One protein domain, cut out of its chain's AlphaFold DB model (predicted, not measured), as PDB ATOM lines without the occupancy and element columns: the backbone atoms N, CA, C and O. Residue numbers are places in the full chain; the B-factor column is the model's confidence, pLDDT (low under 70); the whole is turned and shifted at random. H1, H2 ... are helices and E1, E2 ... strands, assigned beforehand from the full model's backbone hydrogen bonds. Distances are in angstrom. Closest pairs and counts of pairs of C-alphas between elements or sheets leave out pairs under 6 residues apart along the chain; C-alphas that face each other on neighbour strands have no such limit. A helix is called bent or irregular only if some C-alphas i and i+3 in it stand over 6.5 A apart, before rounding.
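What this domain is: This is residues 3 to 120 of the 126 residues of an uncharacterized protein of Firmicutes bacterium CAG:424 (UniProt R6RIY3). One strongly twisted sheet of seven strands is folded back on itself, so that E4, E5 and E1 form one leaf and E7, E3 and E6 the other, with E2 as the hinge. The short helix H1 packs on the sheet, mainly at E1; H3 packs on H1, and the long H2 packs on H3, away from the sheet. The printed part has 118 residues with three named helices and seven named strands, in the order E1 E2 H1 H2 E3 E4 E5 E6 H3 E7, and its class is mixed, helices and strands. The mixed sheet runs E4 E5 E1 E2 E7 E3 E6, antiparallel but for the parallel pair E7 and E3. The whole is compact, with a radius of gyration of the C-alphas of 14.0 A, and it is rounded, spanning 39 by 30 by 21 A.

How they stand to each other: Begin with E1, residues 3 to 13, which bends by 98 degrees at residue 8. Its residues 7 to 13 pair with E2, residues 16 to 22, in an antiparallel hairpin; N 7 and O 20 are 2.9 A apart, within hydrogen-bond range. Its residues 3 to 7 pair, antiparallel, with E5, residues 78 to 83; look at N 4 and O 81, 2.9 A apart. The edge strand E4, residues 71 to 75, is the neighbour of E5 and forms an antiparallel hairpin with it at 159 degrees between their directions; N 73 and O 80 are 2.9 A apart. On the other side of E2 from E1, find E7, residues 110 to 117, antiparallel to E2 at 149 degrees, with N 19 and O 113 3.0 A apart. E7 is the parallel neighbour of E3, residues 61 to 66, at 31 degrees, with N 64 and O 114 2.8 A apart. The other edge strand is E6, residues 86 to 90, antiparallel to E3 at 149 degrees, with N 65 and O 87 2.8 A apart. In this folded sheet, one sheet bent back into two leaves that face each other, 14 pairs of C-alphas are within 11 A between the leaves. H1, residues 23 to 30, is on the sheet at a height of 6.9 A and lies only just over E1, on which 3 of its 8 C-alphas fall; it runs across the strands, at 89 degrees to E1 on the local plane. H3, residues 92 to 99, only grazes the sheet with its residues 92 to 95. It touches H1 at a steep tilt of 66 degrees, opposite ways; their closest C-alphas, those of Ala 27 and Ser 99, are 4.3 A apart. H2, residues 37 to 52, touches H3 at a steep tilt of 55 degrees, the same way, with the C-alphas of Ala 43 and Ala 97 closest at 4.5 A. H2 is not on the sheet, and H1 and H2 are apart. In H1 and H3 every O i to N i+4 pair is within hydrogen-bond range; in H2 11 of 12 are.

Where its parts are: Find C-alpha 3 at (98.437, 106.413, 124.108), where E1 begins; it ends 20.8 A away at C-alpha 13. E2 is 19.2 A from first to last C-alpha. H2 starts at C-alpha 37, at (85.810, 89.325, 138.386), and is 23.1 A long. E3 measures 16.1 A and E5 16.2 A. E7 is 21.6 A long and ends at C-alpha 117, at (91.442, 99.751, 114.312).

The domain as a whole: The C-alphas of Pro 54 and Glu 120, the two farthest apart, are 43.7 A from each other. The printed part has no cut and no long link; H1 to H2, H2 to E3 and H3 to E7 are short links, and the others are tight. The mean pLDDT of the printed part is 91.4, with residues 53 to 58 and residue 120 under 70.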
ATOM      1  N   ASN A   3      97.374 106.372 125.108       96.88
ATOM      2  CA  ASN A   3      98.437 106.413 124.108       96.88
ATOM      3  C   ASN A   3      99.229 105.102 124.118       96.88
ATOM      4  O   ASN A   3     100.013 104.862 125.036       96.88
ATOM      5  N   LEU A   4      99.012 104.259 123.110       97.81
ATOM      6  CA  LEU A   4      99.793 103.040 122.904       97.81
ATOM      7  C   LEU A   4     100.970 103.348 121.982       97.81
ATOM      8  O   LEU A   4     100.780 103.870 120.887       97.81
ATOM      9  N   VAL A   5     102.167 102.962 122.398       98.06
ATOM     10  CA  VAL A   5     103.392 103.077 121.609       98.06
ATOM     11  C   VAL A   5     103.833 101.680 121.200       98.06
ATOM     12  O   VAL A   5     104.072 100.824 122.055       98.06
ATOM     13  N   LEU A   6     103.928 101.444 119.892       97.81
ATOM     14  CA  LEU A   6     104.450 100.203 119.330       97.81
ATOM     15  C   LEU A   6     105.805 100.424 118.663       97.81
ATOM     16  O   LEU A   6     106.004 101.408 117.957       97.81
ATOM     17  N   TYR A   7     106.688  99.447 118.829       97.31
ATOM     18  CA  TYR A   7     107.975  99.319 118.147       97.31
ATOM     19  C   TYR A   7     107.973  98.059 117.275       97.31
ATOM     20  O   TYR A   7     107.090  97.205 117.419       97.31
ATOM     21  N   ASP A   8     108.955  97.944 116.374       96.19
ATOM     22  CA  ASP A   8     109.090  96.826 115.425       96.19
ATOM     23  C   ASP A   8     107.776  96.522 114.682       96.19
ATOM     24  O   ASP A   8     107.336  95.374 114.563       96.19
ATOM     25  N   VAL A   9     107.105  97.585 114.225       96.19
ATOM     26  CA  VAL A   9     105.741  97.495 113.708       96.19
ATOM     27  C   VAL A   9     105.713  96.894 112.309       96.19
ATOM     28  O   VAL A   9     106.339  97.394 111.376       96.19
ATOM     29  N   SER A  10     104.895  95.860 112.137       95.31
ATOM     30  CA  SER A  10     104.446  95.368 110.840       95.31
ATOM     31  C   SER A  10     102.967  95.686 110.644       95.31
ATOM     32  O   SER A  10     102.121  95.277 111.444       95.31
ATOM     33  N   GLN A  11     102.638  96.385 109.560       93.56
ATOM     34  CA  GLN A  11     101.252  96.599 109.154       93.56
ATOM     35  C   GLN A  11     100.789  95.435 108.269       93.56
ATOM     36  O   GLN A  11     101.166  95.329 107.103       93.56
ATOM     37  N   ASP A  12      99.964  94.557 108.833       86.75
ATOM     38  CA  ASP A  12      99.437  93.370 108.154       86.75
ATOM     39  C   ASP A  12      98.271  93.719 107.205       86.75
ATOM     40  O   ASP A  12      98.023  93.028 106.216       86.75
ATOM     41  N   SER A  13      97.526  94.792 107.505       89.31
ATOM     42  CA  SER A  13      96.497  95.380 106.634       89.31
ATOM     43  C   SER A  13      96.251  96.850 106.995       89.31
ATOM     44  O   SER A  13      96.765  97.327 108.003       89.31
ATOM     45  N   ALA A  14      95.405  97.559 106.239       86.69
ATOM     46  CA  ALA A  14      95.079  98.970 106.496       86.69
ATOM     47  C   ALA A  14      94.646  99.269 107.950       86.69
ATOM     48  O   ALA A  14      94.887 100.365 108.445       86.69
ATOM     49  N   TYR A  15      94.064  98.284 108.638       89.75
ATOM     50  CA  TYR A  15      93.520  98.426 109.991       89.75
ATOM     51  C   TYR A  15      94.114  97.436 111.000       89.75
ATOM     52  O   TYR A  15      93.578  97.295 112.095       89.75
ATOM     53  N   HIS A  16      95.177  96.711 110.637       94.44
ATOM     54  CA  HIS A  16      95.783  95.689 111.491       94.44
ATOM     55  C   HIS A  16      97.287  95.911 111.592       94.44
ATOM     56  O   HIS A  16      97.998  95.863 110.586       94.44
ATOM     57  N   TYR A  17      97.742  96.125 112.821       96.12
ATOM     58  CA  TYR A  17      99.129  96.384 113.163       96.12
ATOM     59  C   TYR A  17      99.596  95.341 114.166       96.12
ATOM     60  O   TYR A  17      98.894  95.036 115.126       96.12
ATOM     61  N   THR A  18     100.798  94.829 113.968       97.12
ATOM     62  CA  THR A  18     101.474  93.959 114.924       97.12
ATOM     63  C   THR A  18     102.775  94.636 115.330       97.12
ATOM     64  O   THR A  18     103.507  95.109 114.471       97.12
ATOM     65  N   GLY A  19     103.080  94.672 116.622       96.94
ATOM     66  CA  GLY A  19     104.335  95.224 117.128       96.94
ATOM     67  C   GLY A  19     104.622  94.755 118.545       96.94
ATOM     68  O   GLY A  19     103.989  93.818 119.046       96.94
ATOM     69  N   ILE A  20     105.571  95.414 119.197       97.00
ATOM     70  CA  ILE A  20     105.887  95.202 120.609       97.00
ATOM     71  C   ILE A  20     105.725  96.502 121.398       97.00
ATOM     72  O   ILE A  20     105.970  97.584 120.876       97.00
ATOM     73  N   THR A  21     105.315  96.393 122.657       97.12
ATOM     74  CA  THR A  21     105.256  97.516 123.601       97.12
ATOM     75  C   THR A  21     105.850  97.112 124.945       97.12
ATOM     76  O   THR A  21     106.035  95.920 125.212       97.12
ATOM     77  N   THR A  22     106.157  98.092 125.789       95.31
ATOM     78  CA  THR A  22     106.639  97.842 127.148       95.31
ATOM     79  C   THR A  22     105.484  97.453 128.066       95.31
ATOM     80  O   THR A  22     104.321  97.798 127.840       95.31
ATOM     81  N   PHE A  23     105.799  96.738 129.141       94.62
ATOM     82  CA  PHE A  23     104.816  96.428 130.176       94.62
ATOM     83  C   PHE A  23     104.280  97.690 130.850       94.62
ATOM     84  O   PHE A  23     103.098  97.734 131.177       94.62
ATOM     85  N   GLU A  24     105.115  98.718 130.995       95.62
ATOM     86  CA  GLU A  24     104.714 100.032 131.499       95.62
ATOM     87  C   GLU A  24     103.627 100.653 130.625       95.62
ATOM     88  O   GLU A  24     102.548 100.968 131.122       95.62
ATOM     89  N   ASN A  25     103.852 100.748 129.310       96.88
ATOM     90  CA  ASN A  25     102.867 101.347 128.423       96.88
ATOM     91  C   ASN A  25     101.588 100.499 128.346       96.88
ATOM     92  O   ASN A  25     100.490 101.053 128.347       96.88
ATOM     93  N   LEU A  26     101.697  99.163 128.376       96.38
ATOM     94  CA  LEU A  26     100.522  98.292 128.474       96.38
ATOM     95  C   LEU A  26      99.741  98.525 129.781       96.38
ATOM     96  O   LEU A  26      98.511  98.603 129.744       96.38
ATOM     97  N   ALA A  27     100.426  98.637 130.924       95.56
ATOM     98  CA  ALA A  27      99.811  98.911 132.222       95.56
ATOM     99  C   ALA A  27      99.099 100.269 132.227       95.56
ATOM    100  O   ALA A  27      97.965 100.355 132.693       95.56
ATOM    101  N   GLU A  28      99.721 101.302 131.656       95.75
ATOM    102  CA  GLU A  28      99.140 102.640 131.534       95.75
ATOM    103  C   GLU A  28      97.840 102.634 130.726       95.75
ATOM    104  O   GLU A  28      96.826 103.158 131.189       95.75
ATOM    105  N   ILE A  29      97.827 102.015 129.538       95.88
ATOM    106  CA  ILE A  29      96.637 102.043 128.674       95.88
ATOM    107  C   ILE A  29      95.501 101.142 129.182       95.88
ATOM    108  O   ILE A  29      94.360 101.307 128.755       95.88
ATOM    109  N   THR A  30      95.792 100.184 130.067       94.81
ATOM    110  CA  THR A  30      94.802  99.232 130.606       94.81
ATOM    111  C   THR A  30      94.449  99.465 132.076       94.81
ATOM    112  O   THR A  30      93.589  98.762 132.602       94.81
ATOM    113  N   GLY A  31      95.069 100.437 132.750       90.50
ATOM    114  CA  GLY A  31      94.949 100.620 134.200       90.50
ATOM    115  C   GLY A  31      93.534 100.930 134.701       90.50
ATOM    116  O   GLY A  31      93.187 100.579 135.825       90.50
ATOM    117  N   ASP A  32      92.701 101.547 133.865       91.69
ATOM    118  CA  ASP A  32      91.292 101.857 134.135       91.69
ATOM    119  C   ASP A  32      90.317 100.930 133.383       91.69
ATOM    120  O   ASP A  32      89.110 101.179 133.356       91.69
ATOM    121  N   TYR A  33      90.819  99.857 132.764       94.12
ATOM    122  CA  TYR A  33      89.985  98.911 132.033       94.12
ATOM    123  C   TYR A  33      89.084  98.117 133.002       94.12
ATOM    124  O   TYR A  33      89.579  97.556 133.986       94.12
ATOM    125  N   PRO A  34      87.763  98.019 132.747       94.31
ATOM    126  CA  PRO A  34      86.818  97.368 133.652       94.31
ATOM    127  C   PRO A  34      86.876  95.839 133.516       94.31
ATOM    128  O   PRO A  34      86.012  95.210 132.906       94.31
ATOM    129  N   PHE A  35      87.919  95.221 134.069       95.44
ATOM    130  CA  PHE A  35      88.073  93.767 134.052       95.44
ATOM    131  C   PHE A  35      86.970  93.058 134.855       95.44
ATOM    132  O   PHE A  35      86.624  93.452 135.968       95.44
ATOM    133  N   GLU A  36      86.452  91.965 134.295       96.06
ATOM    134  CA  GLU A  36      85.482  91.083 134.953       96.06
ATOM    135  C   GLU A  36      86.114  90.351 136.155       96.06
ATOM    136  O   GLU A  36      87.309  90.049 136.150       96.06
ATOM    137  N   GLU A  37      85.317  89.994 137.167       95.62
ATOM    138  CA  GLU A  37      85.810  89.325 138.386       95.62
ATOM    139  C   GLU A  37      86.570  88.020 138.079       95.62
ATOM    140  O   GLU A  37      87.688  87.829 138.556       95.62
ATOM    141  N   GLU A  38      86.043  87.177 137.182       95.88
ATOM    142  CA  GLU A  38      86.711  85.938 136.744       95.88
ATOM    143  C   GLU A  38      88.080  86.213 136.085       95.88
ATOM    144  O   GLU A  38      89.031  85.431 136.201       95.88
ATOM    145  N   VAL A  39      88.207  87.343 135.382       96.62
ATOM    146  CA  VAL A  39      89.474  87.767 134.776       96.62
ATOM    147  C   VAL A  39      90.468  88.165 135.862       96.62
ATOM    148  O   VAL A  39      91.637  87.786 135.767       96.62
ATOM    149  N   MET A  40      90.010  88.868 136.901       96.56
ATOM    150  CA  MET A  40      90.838  89.289 138.033       96.56
ATOM    151  C   MET A  40      91.341  88.102 138.862       96.56
ATOM    152  O   MET A  40      92.511  88.076 139.248       96.56
ATOM    153  N   GLU A  41      90.522  87.068 139.068       95.81
ATOM    154  CA  GLU A  41      90.961  85.827 139.724       95.81
ATOM    155  C   GLU A  41      92.119  85.162 138.964       95.81
ATOM    156  O   GLU A  41      93.144  84.798 139.548       95.81
ATOM    157  N   LYS A  42      92.005  85.066 137.632       95.38
ATOM    158  CA  LYS A  42      93.081  84.549 136.768       95.38
ATOM    159  C   LYS A  42      94.300  85.474 136.758       95.38
ATOM    160  O   LYS A  42      95.434  84.994 136.708       95.38
ATOM    161  N   ALA A  43      94.083  86.787 136.827       94.94
ATOM    162  CA  ALA A  43      95.148  87.781 136.875       94.94
ATOM    163  C   ALA A  43      96.033  87.609 138.114       94.94
ATOM    164  O   ALA A  43      97.251  87.694 137.999       94.94
ATOM    165  N   MET A  44      95.460  87.258 139.270       94.44
ATOM    166  CA  MET A  44      96.235  86.990 140.489       94.44
ATOM    167  C   MET A  44      97.218  85.824 140.321       94.44
ATOM    168  O   MET A  44      98.356  85.905 140.786       94.44
ATOM    169  N   ILE A  45      96.820  84.767 139.607       91.62
ATOM    170  CA  ILE A  45      97.692  83.621 139.299       91.62
ATOM    171  C   ILE A  45      98.828  84.054 138.360       91.62
ATOM    172  O   ILE A  45      99.995  83.711 138.576       91.62
ATOM    173  N   HIS A  46      98.505  84.832 137.322       91.31
ATOM    174  CA  HIS A  46      99.514  85.371 136.409       91.31
ATOM    175  C   HIS A  46     100.483  86.313 137.124       91.31
ATOM    176  O   HIS A  46     101.685  86.129 136.974       91.31
ATOM    177  N   LYS A  47      99.991  87.230 137.965       91.50
ATOM    178  CA  LYS A  47     100.812  88.139 138.773       91.50
ATOM    179  C   LYS A  47     101.807  87.368 139.637       91.50
ATOM    180  O   LYS A  47     103.002  87.638 139.581       91.50
ATOM    181  N   GLN A  48     101.344  86.360 140.381       89.19
ATOM    182  CA  GLN A  48     102.236  85.518 141.186       89.19
ATOM    183  C   GLN A  48     103.298  84.826 140.329       89.19
ATOM    184  O   GLN A  48     104.461  84.773 140.719       89.19
ATOM    185  N   THR A  49     102.920  84.329 139.148       86.75
ATOM    186  CA  THR A  49     103.852  83.685 138.209       86.75
ATOM    187  C   THR A  49     104.907  84.670 137.700       86.75
ATOM    188  O   THR A  49     106.088  84.329 137.668       86.75
ATOM    189  N   MET A  50     104.489  85.889 137.347       86.50
ATOM    190  CA  MET A  50     105.351  86.969 136.861       86.50
ATOM    191  C   MET A  50     106.360  87.413 137.928       86.50
ATOM    192  O   MET A  50     107.536  87.552 137.622       86.50
ATOM    193  N   MET A  51     105.931  87.539 139.189       85.56
ATOM    194  CA  MET A  51     106.802  87.948 140.302       85.56
ATOM    195  C   MET A  51     107.774  86.853 140.771       85.56
ATOM    196  O   MET A  51     108.783  87.149 141.404       85.56
ATOM    197  N   SER A  52     107.464  85.575 140.521       80.06
ATOM    198  CA  SER A  52     108.232  84.437 141.055       80.06
ATOM    199  C   SER A  52     109.298  83.880 140.107       80.06
ATOM    200  O   SER A  52     110.117  83.066 140.538       80.06
ATOM    201  N   HIS A  53     109.324  84.296 138.837       67.62
ATOM    202  CA  HIS A  53     110.295  83.803 137.859       67.62
ATOM    203  C   HIS A  53     111.494  84.755 137.710       67.62
ATOM    204  O   HIS A  53     111.327  85.854 137.190       67.62
ATOM    205  N   PRO A  54     112.729  84.325 138.049       54.97
ATOM    206  CA  PRO A  54     113.935  85.145 137.870       54.97
ATOM    207  C   PRO A  54     114.310  85.387 136.396       54.97
ATOM    208  O   PRO A  54     115.145  86.239 136.121       54.97
ATOM    209  N   ASN A  55     113.698  84.657 135.454       54.19
ATOM    210  CA  ASN A  55     113.941  84.769 134.008       54.19
ATOM    211  C   ASN A  55     112.767  85.407 133.248       54.19
ATOM    212  O   ASN A  55     112.622  85.196 132.044       54.19
ATOM    213  N   GLY A  56     111.929  86.171 133.945       56.56
ATOM    214  CA  GLY A  56     110.873  86.943 133.314       56.56
ATOM    215  C   GLY A  56     109.664  86.123 132.871       56.56
ATOM    216  O   GLY A  56     109.536  84.910 133.061       56.56
ATOM    217  N   ILE A  57     108.715  86.868 132.335       63.38
ATOM    218  CA  ILE A  57     107.323  86.494 132.147       63.38
ATOM    219  C   ILE A  57     107.204  85.575 130.930       63.38
ATOM    220  O   ILE A  57     107.769  85.853 129.877       63.38
ATOM    221  N   SER A  58     106.447  84.475 131.046       67.31
ATOM    222  CA  SER A  58     106.141  83.612 129.897       67.31
ATOM    223  C   SER A  58     105.635  84.463 128.727       67.31
ATOM    224  O   SER A  58     104.615  85.141 128.889       67.31
ATOM    225  N   SER A  59     106.317  84.408 127.578       76.25
ATOM    226  CA  SER A  59     105.957  85.191 126.391       76.25
ATOM    227  C   SER A  59     104.464  85.060 126.096       76.25
ATOM    228  O   SER A  59     103.919  83.955 126.018       76.25
ATOM    229  N   PHE A  60     103.793  86.194 125.932       89.00
ATOM    230  CA  PHE A  60     102.389  86.246 125.560       89.00
ATOM    231  C   PHE A  60     102.133  87.338 124.531       89.00
ATOM    232  O   PHE A  60     102.987  88.186 124.286       89.00
ATOM    233  N   ALA A  61     100.961  87.265 123.913       91.75
ATOM    234  CA  ALA A  61     100.474  88.277 122.999       91.75
ATOM    235  C   ALA A  61      99.145  88.831 123.513       91.75
ATOM    236  O   ALA A  61      98.386  88.115 124.178       91.75
ATOM    237  N   VAL A  62      98.893  90.095 123.199       95.94
ATOM    238  CA  VAL A  62      97.646  90.801 123.490       95.94
ATOM    239  C   VAL A  62      97.011  91.222 122.177       95.94
ATOM    240  O   VAL A  62      97.701  91.743 121.302       95.94
ATOM    241  N   THR A  63      95.701  91.031 122.061       97.12
ATOM    242  CA  THR A  63      94.922  91.555 120.936       97.12
ATOM    243  C   THR A  63      94.060  92.706 121.431       97.12
ATOM    244  O   THR A  63      93.178  92.500 122.268       97.12
ATOM    245  N   LEU A  64      94.294  93.897 120.895       96.31
ATOM    246  CA  LEU A  64      93.540  95.111 121.171       96.31
ATOM    247  C   LEU A  64      92.675  95.473 119.968       96.31
ATOM    248  O   LEU A  64      93.116  95.415 118.820       96.31
ATOM    249  N   ARG A  65      91.444  95.883 120.245       95.25
ATOM    250  CA  ARG A  65      90.599  96.627 119.314       95.25
ATOM    251  C   ARG A  65      90.474  98.045 119.834       95.25
ATOM    252  O   ARG A  65      90.224  98.216 121.021       95.25
ATOM    253  N   ILE A  66      90.688  99.026 118.972       94.19
ATOM    254  CA  ILE A  66      90.632 100.444 119.334       94.19
ATOM    255  C   ILE A  66      89.652 101.183 118.430       94.19
ATOM    256  O   ILE A  66      89.287 100.683 117.359       94.19
ATOM    257  N   SER A  67      89.229 102.356 118.889       91.31
ATOM    258  CA  SER A  67      88.235 103.182 118.213       91.31
ATOM    259  C   SER A  67      88.652 103.589 116.779       91.31
ATOM    260  O   SER A  67      89.844 103.730 116.496       91.31
ATOM    261  N   PRO A  68      87.689 103.769 115.849       86.19
ATOM    262  CA  PRO A  68      87.930 104.145 114.447       86.19
ATOM    263  C   PRO A  68      88.595 105.510 114.287       86.19
ATOM    264  O   PRO A  68      89.276 105.762 113.295       86.19
ATOM    265  N   ASP A  69      88.372 106.398 115.249       88.56
ATOM    266  CA  ASP A  69      88.914 107.750 115.301       88.56
ATOM    267  C   ASP A  69      90.328 107.803 115.896       88.56
ATOM    268  O   ASP A  69      90.874 108.892 116.086       88.56
ATOM    269  N   ALA A  70      90.936 106.639 116.162       92.12
ATOM    270  CA  ALA A  70      92.295 106.557 116.657       92.12
ATOM    271  C   ALA A  70      93.258 107.331 115.746       92.12
ATOM    272  O   ALA A  70      93.358 107.086 114.539       92.12
ATOM    273  N   SER A  71      94.014 108.251 116.339       93.81
ATOM    274  CA  SER A  71      95.085 108.949 115.638       93.81
ATOM    275  C   SER A  71      96.339 108.085 115.641       93.81
ATOM    276  O   SER A  71      96.745 107.592 116.693       93.81
ATOM    277  N   ILE A  72      96.945 107.914 114.466       94.81
ATOM    278  CA  ILE A  72      98.165 107.131 114.276       94.81
ATOM    279  C   ILE A  72      99.272 108.077 113.812       94.81
ATOM    280  O   ILE A  72      99.138 108.723 112.771       94.81
ATOM    281  N   LEU A  73     100.357 108.157 114.582       96.44
ATOM    282  CA  LEU A  73     101.512 109.006 114.298       96.44
ATOM    283  C   LEU A  73     102.799 108.179 114.316       96.44
ATOM    284  O   LEU A  73     103.059 107.453 115.270       96.44
ATOM    285  N   GLU A  74     103.609 108.309 113.272       96.00
ATOM    286  CA  GLU A  74     104.961 107.744 113.228       96.00
ATOM    287  C   GLU A  74     105.950 108.738 113.852       96.00
ATOM    288  O   GLU A  74     106.011 109.901 113.442       96.00
ATOM    289  N   GLU A  75     106.723 108.289 114.843       94.69
ATOM    290  CA  GLU A  75     107.749 109.083 115.519       94.69
ATOM    291  C   GLU A  75     109.054 108.277 115.605       94.69
ATOM    292  O   GLU A  75     109.248 107.436 116.477       94.69
ATOM    293  N   GLY A  76     109.979 108.516 114.673       93.88
ATOM    294  CA  GLY A  76     111.238 107.770 114.624       93.88
ATOM    295  C   GLY A  76     111.020 106.296 114.270       93.88
ATOM    296  O   GLY A  76     110.629 105.992 113.150       93.88
ATOM    297  N   GLU A  77     111.315 105.390 115.207       93.25
ATOM    298  CA  GLU A  77     111.161 103.932 115.038       93.25
ATOM    299  C   GLU A  77     109.886 103.384 115.710       93.25
ATOM    300  O   GLU A  77     109.685 102.167 115.761       93.25
ATOM    301  N   SER A  78     109.019 104.263 116.227       97.00
ATOM    302  CA  SER A  78     107.768 103.893 116.889       97.00
ATOM    303  C   SER A  78     106.524 104.419 116.177       97.00
ATOM    304  O   SER A  78     106.530 105.446 115.496       97.00
ATOM    305  N   LEU A  79     105.419 103.702 116.381       97.38
ATOM    306  CA  LEU A  79     104.080 104.082 115.948       97.38
ATOM    307  C   LEU A  79     103.201 104.336 117.176       97.38
ATOM    308  O   LEU A  79     103.063 103.474 118.045       97.38
ATOM    309  N   HIS A  80     102.623 105.528 117.246       97.69
ATOM    310  CA  HIS A  80     101.855 106.026 118.379       97.69
ATOM    311  C   HIS A  80     100.371 106.018 118.025       97.69
ATOM    312  O   HIS A  80      99.969 106.609 117.024       97.69
ATOM    313  N   PHE A  81      99.563 105.369 118.856       97.19
ATOM    314  CA  PHE A  81      98.117 105.264 118.707       97.19
ATOM    315  C   PHE A  81      97.442 106.021 119.845       97.19
ATOM    316  O   PHE A  81      97.528 105.610 121.001       97.19
ATOM    317  N   SER A  82      96.733 107.097 119.514       96.75
ATOM    318  CA  SER A  82      95.910 107.853 120.462       96.75
ATOM    319  C   SER A  82      94.435 107.524 120.263       96.75
ATOM    320  O   SER A  82      93.909 107.759 119.180       96.75
ATOM    321  N   PHE A  83      93.774 106.992 121.290       94.56
ATOM    322  CA  PHE A  83      92.374 106.548 121.236       94.56
ATOM    323  C   PHE A  83      91.676 106.723 122.588       94.56
ATOM    324  O   PHE A  83      92.324 106.783 123.639       94.56
ATOM    325  N   ASP A  84      90.348 106.796 122.576       91.06
ATOM    326  CA  ASP A  84      89.554 106.886 123.803       91.06
ATOM    327  C   ASP A  84      89.015 105.535 124.248       91.06
ATOM    328  O   ASP A  84      89.077 105.234 125.438       91.06
ATOM    329  N   GLU A  85      88.574 104.692 123.320       90.81
ATOM    330  CA  GLU A  85      87.989 103.390 123.635       90.81
ATOM    331  C   GLU A  85      88.895 102.244 123.194       90.81
ATOM    332  O   GLU A  85      89.562 102.302 122.157       90.81
ATOM    333  N   LEU A  86      88.912 101.189 124.009       93.38
ATOM    334  CA  LEU A  86      89.610  99.955 123.691       93.38
ATOM    335  C   LEU A  86      88.841  98.737 124.185       93.38
ATOM    336  O   LEU A  86      88.150  98.772 125.202       93.38
ATOM    337  N   GLU A  87      89.072  97.622 123.517       94.69
ATOM    338  CA  GLU A  87      88.666  96.302 123.956       94.69
ATOM    339  C   GLU A  87      89.862  95.350 123.890       94.69
ATOM    340  O   GLU A  87      90.543  95.236 122.870       94.69
ATOM    341  N   ILE A  88      90.091  94.615 124.978       96.12
ATOM    342  CA  ILE A  88      91.089  93.548 125.023       96.12
ATOM    343  C   ILE A  88      90.398  92.245 124.615       96.12
ATOM    344  O   ILE A  88      89.628  91.675 125.390       96.12
ATOM    345  N   ARG A  89      90.666  91.758 123.400       94.31
ATOM    346  CA  ARG A  89      90.084  90.507 122.881       94.31
ATOM    347  C   ARG A  89      90.776  89.276 123.440       94.31
ATOM    348  O   ARG A  89      90.112  88.372 123.937       94.31
ATOM    349  N   ASP A  90      92.104  89.283 123.407       94.31
ATOM    350  CA  ASP A  90      92.942  88.184 123.878       94.31
ATOM    351  C   ASP A  90      93.948  88.700 124.902       94.31
ATOM    352  O   ASP A  90      94.505  89.787 124.758       94.31
ATOM    353  N   GLY A  91      94.194  87.902 125.941       94.00
ATOM    354  CA  GLY A  91      95.158  88.249 126.985       94.00
ATOM    355  C   GLY A  91      94.603  89.119 128.116       94.00
ATOM    356  O   GLY A  91      95.404  89.633 128.893       94.00
ATOM    357  N   LYS A  92      93.272  89.240 128.271       95.62
ATOM    358  CA  LYS A  92      92.613  90.020 129.346       95.62
ATOM    359  C   LYS A  92      93.230  89.792 130.733       95.62
ATOM    360  O   LYS A  92      93.658  90.744 131.372       95.62
ATOM    361  N   SER A  93      93.344  88.537 131.176       95.50
ATOM    362  CA  SER A  93      93.885  88.209 132.507       95.50
ATOM    363  C   SER A  93      95.371  88.535 132.653       95.50
ATOM    364  O   SER A  93      95.831  88.809 133.757       95.50
ATOM    365  N   LYS A  94      96.137  88.516 131.556       94.38
ATOM    366  CA  LYS A  94      97.554  88.899 131.564       94.38
ATOM    367  C   LYS A  94      97.715  90.415 131.578       94.38
ATOM    368  O   LYS A  94      98.557  90.894 132.322       94.38
ATOM    369  N   CYS A  95      96.884  91.152 130.840       95.12
ATOM    370  CA  CYS A  95      96.843  92.616 130.911       95.12
ATOM    371  C   CYS A  95      96.485  93.071 132.325       95.12
ATOM    372  O   CYS A  95      97.254  93.810 132.922       95.12
ATOM    373  N   ALA A  96      95.407  92.526 132.901       96.12
ATOM    374  CA  ALA A  96      95.025  92.798 134.285       96.12
ATOM    375  C   ALA A  96      96.169  92.509 135.267       96.12
ATOM    376  O   ALA A  96      96.426  93.301 136.166       96.12
ATOM    377  N   ALA A  97      96.896  91.403 135.079       94.69
ATOM    378  CA  ALA A  97      98.048  91.092 135.918       94.69
ATOM    379  C   ALA A  97      99.154  92.148 135.790       94.69
ATOM    380  O   ALA A  97      99.669  92.586 136.815       94.69
ATOM    381  N   VAL A  98      99.470  92.581 134.563       94.38
ATOM    382  CA  VAL A  98     100.453  93.637 134.281       94.38
ATOM    383  C   VAL A  98     100.056  94.963 134.928       94.38
ATOM    384  O   VAL A  98     100.884  95.562 135.605       94.38
ATOM    385  N   SER A  99      98.786  95.370 134.849       93.75
ATOM    386  CA  SER A  99      98.282  96.589 135.507       93.75
ATOM    387  C   SER A  99      98.365  96.542 137.042       93.75
ATOM    388  O   SER A  99      98.249  97.570 137.702       93.75
ATOM    389  N   MET A 100      98.535  95.352 137.627       92.75
ATOM    390  CA  MET A 100      98.646  95.134 139.074       92.75
ATOM    391  C   MET A 100     100.088  94.921 139.554       92.75
ATOM    392  O   MET A 100     100.289  94.705 140.758       92.75
ATOM    393  N   LEU A 101     101.070  94.877 138.650       91.50
ATOM    394  CA  LEU A 101     102.478  94.704 139.007       91.50
ATOM    395  C   LEU A 101     103.045  95.984 139.627       91.50
ATOM    396  O   LEU A 101     102.602  97.094 139.339       91.50
ATOM    397  N   GLU A 102     104.030  95.811 140.503       90.31
ATOM    398  CA  GLU A 102     104.813  96.937 141.011       90.31
ATOM    399  C   GLU A 102     105.800  97.403 139.924       90.31
ATOM    400  O   GLU A 102     106.209  96.571 139.106       90.31
ATOM    401  N   PRO A 103     106.200  98.691 139.899       89.25
ATOM    402  CA  PRO A 103     107.031  99.249 138.827       89.25
ATOM    403  C   PRO A 103     108.311  98.456 138.535       89.25
ATOM    404  O   PRO A 103     108.642  98.240 137.376       89.25
ATOM    405  N   GLU A 104     108.958  97.915 139.570       88.88
ATOM    406  CA  GLU A 104     110.172  97.091 139.445       88.88
ATOM    407  C   GLU A 104     109.990  95.817 138.598       88.88
ATOM    408  O   GLU A 104     110.963  95.275 138.082       88.88
ATOM    409  N   TYR A 105     108.753  95.335 138.433       87.75
ATOM    410  CA  TYR A 105     108.432  94.180 137.588       87.75
ATOM    411  C   TYR A 105     107.979  94.569 136.172       87.75
ATOM    412  O   TYR A 105     107.754  93.681 135.348       87.75
ATOM    413  N   LEU A 106     107.795  95.863 135.892       88.94
ATOM    414  CA  LEU A 106     107.444  96.379 134.564       88.94
ATOM    415  C   LEU A 106     108.696  96.723 133.747       88.94
ATOM    416  O   LEU A 106     108.690  96.557 132.525       88.94
ATOM    417  N   GLU A 107     109.758  97.163 134.424       86.88
ATOM    418  CA  GLU A 107     111.033  97.556 133.817       86.88
ATOM    419  C   GLU A 107     111.605  96.444 132.922       86.88
ATOM    420  O   GLU A 107     111.521  95.257 133.241       86.88
ATOM    421  N   ASP A 108     112.160  96.831 131.770       85.25
ATOM    422  CA  ASP A 108     112.799  95.955 130.773       85.25
ATOM    423  C   ASP A 108     111.932  94.809 130.205       85.25
ATOM    424  O   ASP A 108     112.430  93.954 129.463       85.25
ATOM    425  N   ASN A 109     110.624  94.787 130.485       89.44
ATOM    426  CA  ASN A 109     109.713  93.765 129.980       89.44
ATOM    427  C   ASN A 109     108.912  94.264 128.772       89.44
ATOM    428  O   ASN A 109     108.321  95.346 128.777       89.44
ATOM    429  N   TRP A 110     108.853  93.420 127.740       92.81
ATOM    430  CA  TRP A 110     108.221  93.715 126.455       92.81
ATOM    431  C   TRP A 110     107.193  92.650 126.094       92.81
ATOM    432  O   TRP A 110     107.362  91.465 126.389       92.81
ATOM    433  N   VAL A 111     106.122  93.065 125.425       94.25
ATOM    434  CA  VAL A 111     105.012  92.197 125.031       94.25
ATOM    435  C   VAL A 111     104.605  92.457 123.593       94.25
ATOM    436  O   VAL A 111     104.565  93.596 123.133       94.25
ATOM    437  N   LYS A 112     104.268  91.381 122.880       96.31
ATOM    438  CA  LYS A 112     103.704  91.473 121.536       96.31
ATOM    439  C   LYS A 112     102.252  91.941 121.606       96.31
ATOM    440  O   LYS A 112     101.443  91.346 122.319       96.31
ATOM    441  N   VAL A 113     101.909  92.936 120.799       97.00
ATOM    442  CA  VAL A 113     100.550  93.475 120.699       97.00
ATOM    443  C   VAL A 113     100.090  93.445 119.249       97.00
ATOM    444  O   VAL A 113     100.833  93.805 118.336       97.00
ATOM    445  N   GLN A 114      98.856  92.996 119.048       97.25
ATOM    446  CA  GLN A 114      98.120  93.126 117.799       97.25
ATOM    447  C   GLN A 114      97.031  94.172 117.998       97.25
ATOM    448  O   GLN A 114      96.252  94.072 118.942       97.25
ATOM    449  N   VAL A 115      96.978  95.168 117.123       96.88
ATOM    450  CA  VAL A 115      96.026  96.276 117.180       96.88
ATOM    451  C   VAL A 115      95.142  96.227 115.948       96.88
ATOM    452  O   VAL A 115      95.628  96.273 114.818       96.88
ATOM    453  N   PHE A 116      93.838  96.162 116.184       95.12
ATOM    454  CA  PHE A 116      92.802  96.288 115.173       95.12
ATOM    455  C   PHE A 116      92.095  97.629 115.351       95.12
ATOM    456  O   PHE A 116      91.410  97.842 116.351       95.12
ATOM    457  N   VAL A 117      92.242  98.522 114.377       92.06
ATOM    458  CA  VAL A 117      91.442  99.751 114.312       92.06
ATOM    459  C   VAL A 117      90.078  99.360 113.755       92.06
ATOM    460  O   VAL A 117      89.987  98.865 112.630       92.06
ATOM    461  N   LEU A 118      89.026  99.465 114.562       86.06
ATOM    462  CA  LEU A 118      87.688  99.079 114.115       86.06
ATOM    463  C   LEU A 118      87.088 100.139 113.187       86.06
ATOM    464  O   LEU A 118      87.538 101.275 113.165       86.06
ATOM    465  N   ASP A 119      86.081  99.752 112.404       77.44
ATOM    466  CA  ASP A 119      85.162 100.705 111.778       77.44
ATOM    467  C   ASP A 119      84.033 101.048 112.772       77.44
ATOM    468  O   ASP A 119      83.806 100.312 113.736       77.44
ATOM    469  N   GLU A 120      83.337 102.173 112.561       67.50
ATOM    470  CA  GLU A 120      82.246 102.631 113.446       67.50
ATOM    471  C   GLU A 120      81.188 101.533 113.672       67.50
ATOM    472  O   GLU A 120      80.778 101.284 114.802       67.50
TER     473      GLU A 120